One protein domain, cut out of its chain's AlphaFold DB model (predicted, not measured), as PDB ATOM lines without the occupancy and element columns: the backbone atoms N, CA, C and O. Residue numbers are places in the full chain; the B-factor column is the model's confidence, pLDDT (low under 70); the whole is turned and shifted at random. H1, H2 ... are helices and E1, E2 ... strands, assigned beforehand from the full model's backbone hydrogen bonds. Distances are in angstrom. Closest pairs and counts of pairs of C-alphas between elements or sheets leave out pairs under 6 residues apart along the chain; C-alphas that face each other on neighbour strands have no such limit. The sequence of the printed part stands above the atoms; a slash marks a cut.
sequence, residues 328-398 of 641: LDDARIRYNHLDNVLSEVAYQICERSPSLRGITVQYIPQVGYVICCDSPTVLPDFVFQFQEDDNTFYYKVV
ATOM      1  N   LEU A 328       4.079 -10.949 -23.109       79.62
ATOM      2  CA  LEU A 328       3.715  -9.964 -24.126       79.62
ATOM      3  C   LEU A 328       2.362  -9.338 -23.797       79.62
ATOM      4  O   LEU A 328       2.216  -8.124 -23.927       79.62
ATOM      5  N   ASP A 329       1.423 -10.152 -23.328       83.19
ATOM      6  CA  ASP A 329       0.097  -9.711 -22.908       83.19
ATOM      7  C   ASP A 329       0.217  -8.732 -21.730       83.19
ATOM      8  O   ASP A 329      -0.286  -7.612 -21.797       83.19
ATOM      9  N   ASP A 330       1.022  -9.065 -20.718       78.00
ATOM     10  CA  ASP A 330       1.352  -8.174 -19.602       78.00
ATOM     11  C   ASP A 330       1.990  -6.855 -20.064       78.00
ATOM     12  O   ASP A 330       1.724  -5.784 -19.510       78.00
ATOM     13  N   ALA A 331       2.871  -6.908 -21.066       74.56
ATOM     14  CA  ALA A 331       3.494  -5.712 -21.626       74.56
ATOM     15  C   ALA A 331       2.481  -4.843 -22.386       74.56
ATOM     16  O   ALA A 331       2.506  -3.620 -22.231       74.56
ATOM     17  N   ARG A 332       1.571  -5.463 -23.148       79.00
ATOM     18  CA  ARG A 332       0.486  -4.787 -23.872       79.00
ATOM     19  C   ARG A 332      -0.492  -4.129 -22.898       79.00
ATOM     20  O   ARG A 332      -0.825  -2.963 -23.080       79.00
ATOM     21  N   ILE A 333      -0.860  -4.819 -21.817       77.19
ATOM     22  CA  ILE A 333      -1.687  -4.281 -20.725       77.19
ATOM     23  C   ILE A 333      -1.011  -3.060 -20.088       77.19
ATOM     24  O   ILE A 333      -1.636  -2.008 -19.956       77.19
ATOM     25  N   ARG A 334       0.283  -3.151 -19.744       73.25
ATOM     26  CA  ARG A 334       1.035  -2.008 -19.191       73.25
ATOM     27  C   ARG A 334       1.085  -0.817 -20.147       73.25
ATOM     28  O   ARG A 334       0.934   0.311 -19.691       73.25
ATOM     29  N   TYR A 335       1.291  -1.061 -21.441       75.00
ATOM     30  CA  TYR A 335       1.301  -0.011 -22.459       75.00
ATOM     31  C   TYR A 335      -0.075   0.656 -22.598       75.00
ATOM     32  O   TYR A 335      -0.169   1.875 -22.531       75.00
ATOM     33  N   ASN A 336      -1.150  -0.132 -22.680       74.44
ATOM     34  CA  ASN A 336      -2.520   0.381 -22.784       74.44
ATOM     35  C   ASN A 336      -2.965   1.165 -21.536       74.44
ATOM     36  O   ASN A 336      -3.831   2.031 -21.624       74.44
ATOM     37  N   HIS A 337      -2.381   0.888 -20.367       73.50
ATOM     38  CA  HIS A 337      -2.629   1.643 -19.134       73.50
ATOM     39  C   HIS A 337      -1.696   2.841 -18.932       73.50
ATOM     40  O   HIS A 337      -1.864   3.570 -17.950       73.50
ATOM     41  N   LEU A 338      -0.730   3.068 -19.826       73.00
ATOM     42  CA  LEU A 338       0.255   4.131 -19.669       73.00
ATOM     43  C   LEU A 338      -0.411   5.509 -19.612       73.00
ATOM     44  O   LEU A 338      -0.095   6.277 -18.711       73.00
ATOM     45  N   ASP A 339      -1.390   5.790 -20.472       70.94
ATOM     46  CA  ASP A 339      -2.092   7.082 -20.493       70.94
ATOM     47  C   ASP A 339      -2.804   7.391 -19.169       70.94
ATOM     48  O   ASP A 339      -2.783   8.529 -18.694       70.94
ATOM     49  N   ASN A 340      -3.366   6.369 -18.514       74.44
ATOM     50  CA  ASN A 340      -3.981   6.509 -17.190       74.44
ATOM     51  C   ASN A 340      -2.929   6.847 -16.128       74.44
ATOM     52  O   ASN A 340      -3.157   7.709 -15.282       74.44
ATOM     53  N   VAL A 341      -1.763   6.196 -16.186       71.38
ATOM     54  CA  VAL A 341      -0.642   6.474 -15.277       71.38
ATOM     55  C   VAL A 341      -0.090   7.881 -15.510       71.38
ATOM     56  O   VAL A 341       0.154   8.603 -14.548       71.38
ATOM     57  N   LEU A 342       0.076   8.303 -16.765       72.12
ATOM     58  CA  LEU A 342       0.544   9.648 -17.110       72.12
ATOM     59  C   LEU A 342      -0.452  10.725 -16.664       72.12
ATOM     60  O   LEU A 342      -0.037  11.759 -16.138       72.12
ATOM     61  N   SER A 343      -1.752  10.458 -16.793       73.69
ATOM     62  CA  SER A 343      -2.817  11.344 -16.307       73.69
ATOM     63  C   SER A 343      -2.819  11.463 -14.778       73.69
ATOM     64  O   SER A 343      -2.932  12.565 -14.245       73.69
ATOM     65  N   GLU A 344      -2.631  10.353 -14.060       71.12
ATOM     66  CA  GLU A 344      -2.515  10.340 -12.596       71.12
ATOM     67  C   GLU A 344      -1.271  11.110 -12.122       71.12
ATOM     68  O   GLU A 344      -1.336  11.912 -11.191       71.12
ATOM     69  N   VAL A 345      -0.134  10.940 -12.803       71.00
ATOM     70  CA  VAL A 345       1.088  11.705 -12.515       71.00
ATOM     71  C   VAL A 345       0.868  13.200 -12.763       71.00
ATOM     72  O   VAL A 345       1.270  14.015 -11.931       71.00
ATOM     73  N   ALA A 346       0.186  13.576 -13.850       68.62
ATOM     74  CA  ALA A 346      -0.177  14.968 -14.122       68.62
ATOM     75  C   ALA A 346      -1.040  15.560 -12.991       68.62
ATOM     76  O   ALA A 346      -0.780  16.676 -12.530       68.62
ATOM     77  N   TYR A 347      -2.015  14.791 -12.496       73.00
ATOM     78  CA  TYR A 347      -2.875  15.184 -11.381       73.00
ATOM     79  C   TYR A 347      -2.084  15.388 -10.079       73.00
ATOM     80  O   TYR A 347      -2.203  16.436  -9.441       73.00
ATOM     81  N   GLN A 348      -1.203  14.449  -9.718       69.12
ATOM     82  CA  GLN A 348      -0.369  14.553  -8.511       69.12
ATOM     83  C   GLN A 348       0.596  15.745  -8.549       69.12
ATOM     84  O   GLN A 348       0.879  16.360  -7.518       69.12
ATOM     85  N   ILE A 349       1.115  16.092  -9.729       68.19
ATOM     86  CA  ILE A 349       1.962  17.280  -9.908       68.19
ATOM     87  C   ILE A 349       1.132  18.558  -9.740       68.19
ATOM     88  O   ILE A 349       1.581  19.490  -9.072       68.19
ATOM     89  N   CYS A 350      -0.090  18.585 -10.283       70.38
ATOM     90  CA  CYS A 350      -1.016  19.702 -10.104       70.38
ATOM     91  C   CYS A 350      -1.362  19.925  -8.620       70.38
ATOM     92  O   CYS A 350      -1.346  21.061  -8.149       70.38
ATOM     93  N   GLU A 351      -1.578  18.850  -7.855       72.06
ATOM     94  CA  GLU A 351      -1.861  18.922  -6.415       72.06
ATOM     95  C   GLU A 351      -0.683  19.500  -5.608       72.06
ATOM     96  O   GLU A 351      -0.873  20.325  -4.713       72.06
ATOM     97  N   ARG A 352       0.556  19.120  -5.948       69.12
ATOM     98  CA  ARG A 352       1.776  19.615  -5.281       69.12
ATOM     99  C   ARG A 352       2.149  21.044  -5.667       69.12
ATOM    100  O   ARG A 352       2.937  21.680  -4.970       69.12
ATOM    101  N   SER A 353       1.654  21.546  -6.793       66.75
ATOM    102  CA  SER A 353       1.993  22.870  -7.325       66.75
ATOM    103  C   SER A 353       0.766  23.524  -7.975       66.75
ATOM    104  O   SER A 353       0.695  23.637  -9.200       66.75
ATOM    105  N   PRO A 354      -0.188  24.023  -7.163       66.25
ATOM    106  CA  PRO A 354      -1.482  24.533  -7.637       66.25
ATOM    107  C   PRO A 354      -1.400  25.826  -8.470       66.25
ATOM    108  O   PRO A 354      -2.410  26.299  -8.989       66.25
ATOM    109  N   SER A 355      -0.213  26.427  -8.599       64.75
ATOM    110  CA  SER A 355       0.054  27.570  -9.481       64.75
ATOM    111  C   SER A 355       0.136  27.193 -10.965       64.75
ATOM    112  O   SER A 355       0.063  28.079 -11.814       64.75
ATOM    113  N   LEU A 356       0.289  25.906 -11.281       64.94
ATOM    114  CA  LEU A 356       0.372  25.384 -12.644       64.94
ATOM    115  C   LEU A 356      -1.031  25.070 -13.186       64.94
ATOM    116  O   LEU A 356      -1.827  24.408 -12.522       64.94
ATOM    117  N   ARG A 357      -1.336  25.522 -14.407       64.88
ATOM    118  CA  ARG A 357      -2.585  25.210 -15.125       64.88
ATOM    119  C   ARG A 357      -2.266  24.477 -16.428       64.88
ATOM    120  O   ARG A 357      -1.222  24.731 -17.017       64.88
ATOM    121  N   GLY A 358      -3.162  23.577 -16.842       69.75
ATOM    122  CA  GLY A 358      -3.041  22.860 -18.120       69.75
ATOM    123  C   GLY A 358      -1.904  21.836 -18.170       69.75
ATOM    124  O   GLY A 358      -1.240  21.699 -19.187       69.75
ATOM    125  N   ILE A 359      -1.638  21.132 -17.065       72.69
ATOM    126  CA  ILE A 359      -0.516  20.187 -17.001       72.69
ATOM    127  C   ILE A 359      -0.851  18.910 -17.773       72.69
ATOM    128  O   ILE A 359      -1.822  18.228 -17.447       72.69
ATOM    129  N   THR A 360       0.001  18.533 -18.725       74.56
ATOM    130  CA  THR A 360      -0.021  17.200 -19.346       74.56
ATOM    131  C   THR A 360       1.353  16.544 -19.258       74.56
ATOM    132  O   THR A 360       2.379  17.221 -19.258       74.56
ATOM    133  N   VAL A 361       1.389  15.217 -19.146       74.75
ATOM    134  CA  VAL A 361       2.639  14.447 -19.160       74.75
ATOM    135  C   VAL A 361       2.705  13.702 -20.480       74.75
ATOM    136  O   VAL A 361       1.790  12.952 -20.811       74.75
ATOM    137  N   GLN A 362       3.780  13.909 -21.234       69.00
ATOM    138  CA  GLN A 362       3.951  13.337 -22.566       69.00
ATOM    139  C   GLN A 362       5.353  12.745 -22.718       69.00
ATOM    140  O   GLN A 362       6.286  13.135 -22.015       69.00
ATOM    141  N   TYR A 363       5.509  11.788 -23.630       68.12
ATOM    142  CA  TYR A 363       6.805  11.211 -23.975       68.12
ATOM    143  C   TYR A 363       7.261  11.719 -25.341       68.12
ATOM    144  O   TYR A 363       6.579  11.499 -26.339       68.12
ATOM    145  N   ILE A 364       8.436  12.348 -25.392       66.69
ATOM    146  CA  ILE A 364       9.039  12.845 -26.633       66.69
ATOM    147  C   ILE A 364      10.308  12.028 -26.908       66.69
ATOM    148  O   ILE A 364      11.207  12.052 -26.071       66.69
ATOM    149  N   PRO A 365      10.445  11.322 -28.048       57.25
ATOM    150  CA  PRO A 365      11.551  10.383 -28.285       57.25
ATOM    151  C   PRO A 365      12.966  10.947 -28.062       57.25
ATOM    152  O   PRO A 365      13.837  10.226 -27.582       57.25
ATOM    153  N   GLN A 366      13.187  12.230 -28.368       69.31
ATOM    154  CA  GLN A 366      14.480  12.913 -28.210       69.31
ATOM    155  C   GLN A 366      14.745  13.415 -26.777       69.31
ATOM    156  O   GLN A 366      15.890  13.687 -26.432       69.31
ATOM    157  N   VAL A 367      13.718  13.541 -25.924       67.00
ATOM    158  CA  VAL A 367      13.814  14.212 -24.604       67.00
ATOM    159  C   VAL A 367      13.418  13.291 -23.435       67.00
ATOM    160  O   VAL A 367      13.919  13.429 -22.310       67.00
ATOM    161  N   GLY A 368      12.579  12.293 -23.701       63.81
ATOM    162  CA  GLY A 368      11.964  11.389 -22.732       63.81
ATOM    163  C   GLY A 368      10.614  11.901 -22.220       63.81
ATOM    164  O   GLY A 368       9.959  12.713 -22.872       63.81
ATOM    165  N   TYR A 369      10.191  11.424 -21.044       70.75
ATOM    166  CA  TYR A 369       8.992  11.941 -20.378       70.75
ATOM    167  C   TYR A 369       9.207  13.384 -19.920       70.75
ATOM    168  O   TYR A 369      10.164  13.684 -19.199       70.75
ATOM    169  N   VAL A 370       8.294  14.253 -20.331       75.12
ATOM    170  CA  VAL A 370       8.280  15.682 -20.034       75.12
ATOM    171  C   VAL A 370       6.908  16.095 -19.536       75.12
ATOM    172  O   VAL A 370       5.893  15.452 -19.808       75.12
ATOM    173  N   ILE A 371       6.895  17.192 -18.798       77.31
ATOM    174  CA  ILE A 371       5.677  17.858 -18.368       77.31
ATOM    175  C   ILE A 371       5.488  19.085 -19.238       77.31
ATOM    176  O   ILE A 371       6.405  19.894 -19.373       77.31
ATOM    177  N   CYS A 372       4.302  19.197 -19.808       77.50
ATOM    178  CA  CYS A 372       3.858  20.312 -20.619       77.50
ATOM    179  C   CYS A 372       2.938  21.205 -19.782       77.50
ATOM    180  O   CYS A 372       2.034  20.698 -19.115       77.50
ATOM    181  N   CYS A 373       3.178  22.514 -19.832       80.12
ATOM    182  CA  CYS A 373       2.405  23.535 -19.131       80.12
ATOM    183  C   CYS A 373       2.071  24.706 -20.063       80.12
ATOM    184  O   CYS A 373       2.895  25.084 -20.899       80.12
ATOM    185  N   ASP A 374       0.926  25.345 -19.815       78.19
ATOM    186  CA  ASP A 374       0.409  26.446 -20.641       78.19
ATOM    187  C   ASP A 374       1.049  27.820 -20.330       78.19
ATOM    188  O   ASP A 374       0.668  28.856 -20.878       78.19
ATOM    189  N   SER A 375       1.970  27.873 -19.362       71.69
ATOM    190  CA  SER A 375       2.601  29.116 -18.918       71.69
ATOM    191  C   SER A 375       4.041  28.914 -18.438       71.69
ATOM    192  O   SER A 375       4.353  27.903 -17.791       71.69
ATOM    193  N   PRO A 376       4.932  29.897 -18.684       67.69
ATOM    194  CA  PRO A 376       6.316  29.822 -18.249       67.69
ATOM    195  C   PRO A 376       6.362  29.893 -16.723       67.69
ATOM    196  O   PRO A 376       6.073  30.927 -16.118       67.69
ATOM    197  N   THR A 377       6.724  28.779 -16.093       66.00
ATOM    198  CA  THR A 377       6.746  28.654 -14.636       66.00
ATOM    199  C   THR A 377       8.128  28.228 -14.155       66.00
ATOM    200  O   THR A 377       8.752  27.334 -14.722       66.00
ATOM    201  N   VAL A 378       8.622  28.876 -13.098       63.19
ATOM    202  CA  VAL A 378       9.859  28.478 -12.414       63.19
ATOM    203  C   VAL A 378       9.478  27.527 -11.289       63.19
ATOM    204  O   VAL A 378       8.843  27.937 -10.319       63.19
ATOM    205  N   LEU A 379       9.851  26.257 -11.429       64.19
ATOM    206  CA  LEU A 379       9.601  25.230 -10.423       64.19
ATOM    207  C   LEU A 379      10.939  24.754  -9.834       64.19
ATOM    208  O   LEU A 379      11.888  24.554 -10.588       64.19
ATOM    209  N   PRO A 380      11.037  24.554  -8.509       58.69
ATOM    210  CA  PRO A 380      12.302  24.224  -7.848       58.69
ATOM    211  C   PRO A 380      12.866  22.850  -8.242       58.69
ATOM    212  O   PRO A 380      14.082  22.695  -8.313       58.69
ATOM    213  N   ASP A 381      11.996  21.887  -8.556       66.31
ATOM    214  CA  ASP A 381      12.383  20.507  -8.873       66.31
ATOM    215  C   ASP A 381      12.351  20.196 -10.381       66.31
ATOM    216  O   ASP A 381      12.494  19.037 -10.769       66.31
ATOM    217  N   PHE A 382      12.139  21.190 -11.253       68.94
ATOM    218  CA  PHE A 382      11.974  20.963 -12.693       68.94
ATOM    219  C   PHE A 382      12.835  21.906 -13.531       68.94
ATOM    220  O   PHE A 382      12.907  23.106 -13.279       68.94
ATOM    221  N   VAL A 383      13.455  21.361 -14.577       73.38
ATOM    222  CA  VAL A 383      14.309  22.100 -15.511       73.38
ATOM    223  C   VAL A 383      13.611  22.230 -16.855       73.38
ATOM    224  O   VAL A 383      13.227  21.232 -17.469       73.38
ATOM    225  N   PHE A 384      13.481  23.475 -17.306       76.94
ATOM    226  CA  PHE A 384      12.995  23.823 -18.637       76.94
ATOM    227  C   PHE A 384      13.849  23.157 -19.724       76.94
ATOM    228  O   PHE A 384      15.076  23.171 -19.634       76.94
ATOM    229  N   GLN A 385      13.201  22.563 -20.726       78.25
ATOM    230  CA  GLN A 385      13.869  21.899 -21.847       78.25
ATOM    231  C   GLN A 385      13.804  22.762 -23.106       78.25
ATOM    232  O   GLN A 385      14.837  23.159 -23.638       78.25
ATOM    233  N   PHE A 386      12.593  23.058 -23.567       78.88
ATOM    234  CA  PHE A 386      12.338  23.849 -24.764       78.88
ATOM    235  C   PHE A 386      10.891  24.359 -24.753       78.88
ATOM    236  O   PHE A 386      10.066  23.951 -23.928       78.88
ATOM    237  N   GLN A 387      10.604  25.276 -25.668       81.50
ATOM    238  CA  GLN A 387       9.287  25.848 -25.913       81.50
ATOM    239  C   GLN A 387       8.924  25.542 -27.367       81.50
ATOM    240  O   GLN A 387       9.776  25.697 -28.242       81.50
ATOM    241  N   GLU A 388       7.704  25.068 -27.603       75.62
ATOM    242  CA  GLU A 388       7.217  24.756 -28.955       75.62
ATOM    243  C   GLU A 388       6.532  25.975 -29.583       75.62
ATOM    244  O   GLU A 388       6.936  26.395 -30.660       75.62
ATOM    245  N   ASP A 389       5.608  26.608 -28.849       77.19
ATOM    246  CA  ASP A 389       4.868  27.819 -29.241       77.19
ATOM    247  C   ASP A 389       4.778  28.817 -28.065       77.19
ATOM    248  O   ASP A 389       5.174  28.502 -26.942       77.19
ATOM    249  N   ASP A 390       4.198  30.009 -28.269       73.75
ATOM    250  CA  ASP A 390       4.052  31.068 -27.244       73.75
ATOM    251  C   ASP A 390       3.363  30.616 -25.938       73.75
ATOM    252  O   ASP A 390       3.565  31.233 -24.889       73.75
ATOM    253  N   ASN A 391       2.589  29.526 -25.985       76.06
ATOM    254  CA  ASN A 391       1.812  29.015 -24.856       76.06
ATOM    255  C   ASN A 391       2.263  27.638 -24.344       76.06
ATOM    256  O   ASN A 391       1.676  27.173 -23.382       76.06
ATOM    257  N   THR A 392       3.268  26.976 -24.929       78.56
ATOM    258  CA  THR A 392       3.561  25.562 -24.611       78.56
ATOM    259  C   THR A 392       4.997  25.386 -24.129       78.56
ATOM    260  O   THR A 392       5.948  25.486 -24.909       78.56
ATOM    261  N   PHE A 393       5.162  25.094 -22.836       78.81
ATOM    262  CA  PHE A 393       6.467  25.013 -22.173       78.81
ATOM    263  C   PHE A 393       6.728  23.607 -21.623       78.81
ATOM    264  O   PHE A 393       5.911  23.074 -20.869       78.81
ATOM    265  N   TYR A 394       7.891  23.032 -21.951       78.19
ATOM    266  CA  TYR A 394       8.260  21.665 -21.570       78.19
ATOM    267  C   TYR A 394       9.323  21.623 -20.465       78.19
ATOM    268  O   TYR A 394      10.367  22.276 -20.547       78.19
ATOM    269  N   TYR A 395       9.088  20.791 -19.447       73.19
ATOM    270  CA  TYR A 395       9.918  20.673 -18.245       73.19
ATOM    271  C   TYR A 395      10.245  19.216 -17.900       73.19
ATOM    272  O   TYR A 395       9.451  18.309 -18.146       73.19
ATOM    273  N   LYS A 396      11.401  18.985 -17.267       72.69
ATOM    274  CA  LYS A 396      11.849  17.661 -16.802       72.69
ATOM    275  C   LYS A 396      12.193  17.687 -15.314       72.69
ATOM    276  O   LYS A 396      12.867  18.608 -14.861       72.69
ATOM    277  N   VAL A 397      11.743  16.682 -14.560       63.47
ATOM    278  CA  VAL A 397      12.015  16.553 -13.114       63.47
ATOM    279  C   VAL A 397      13.513  16.346 -12.875       63.47
ATOM    280  O   VAL A 397      14.131  15.477 -13.495       63.47
ATOM    281  N   VAL A 398      14.083  17.081 -11.925       58.62
ATOM    282  CA  VAL A 398      15.424  16.856 -11.381       58.62
ATOM    283  C   VAL A 398      15.288  16.113 -10.059       58.62
ATOM    284  O   VAL A 398      14.763  16.646  -9.088       58.62
TER     285      VAL A 398
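AT A GLANCE: This is residues 328 to 398 of the 641 residues of the protein "Uncharacterized protein AlNc14C25G2496" of Albugo laibachii Nc14 (UniProt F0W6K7). A small, strongly twisted antiparallel sheet made of two hairpins, E1 with E2 and E3 with E4, has one helix, H2, packed slantwise over one face at its E1 edge. Residues 328 to 338, of which 328 to 336 belong to H1, stick out from this body as a helical arm. The 71 printed residues hold two named helices and four named strands, H1 H2 E1 E2 E3 E4 along the chain, with sheet order E1 - E2 - E4 - E3; the class is mixed, helices and strands. The whole is only just compact, close to loose, with a radius of gyration of the C-alphas of 13.2 A and spans of 40 by 27 by 21 A.

IN THESE COORDINATES: E1 is residues 360 to 364, E2 368 to 373, 15.9 A long, E3 382 to 387, 14.3 A, and E4 393 to 397, ending at C-alpha 397 (12.015, 16.553, -13.114). H2, residues 338 to 352, measures 21.2 A. H1, residues 328 to 336, begins at C-alpha 328 (3.715, -9.964, -24.126) and measures 12.2 A.

HOW THE PARTS SIT: In the hairpin E1 and E2, N 362 and O 370 are 3.0 A apart, within hydrogen-bond range. E2 and E4 are antiparallel at 128 degrees, with N 371 and O 395 at 2.9 A. In the hairpin E3 and E4, N 385 and O 394 are 2.9 A apart. Two layers are formed, a helix on one face of a sheet: H2 lies over E1 at a height over the sheet of 8.3 A, slantwise to the strands, at 54 degrees to E1 on the local plane. Their closest C-alphas, of Leu 342 and Val 361, are 5.6 A apart. H1 is not on the sheet, and H1 and H2 meet only through their link. In H1 and H2 every O i to N i+4 pair is within hydrogen-bond range.

THE WHOLE: The C-alphas farthest apart, of Asp 329 and Asp 390, are 41.2 A apart. The printed part has no cut and no long link. Its mean pLDDT is 71.8, with 26 residues under 70, among them 352 to 358, 362 to 368 and 376 to 382.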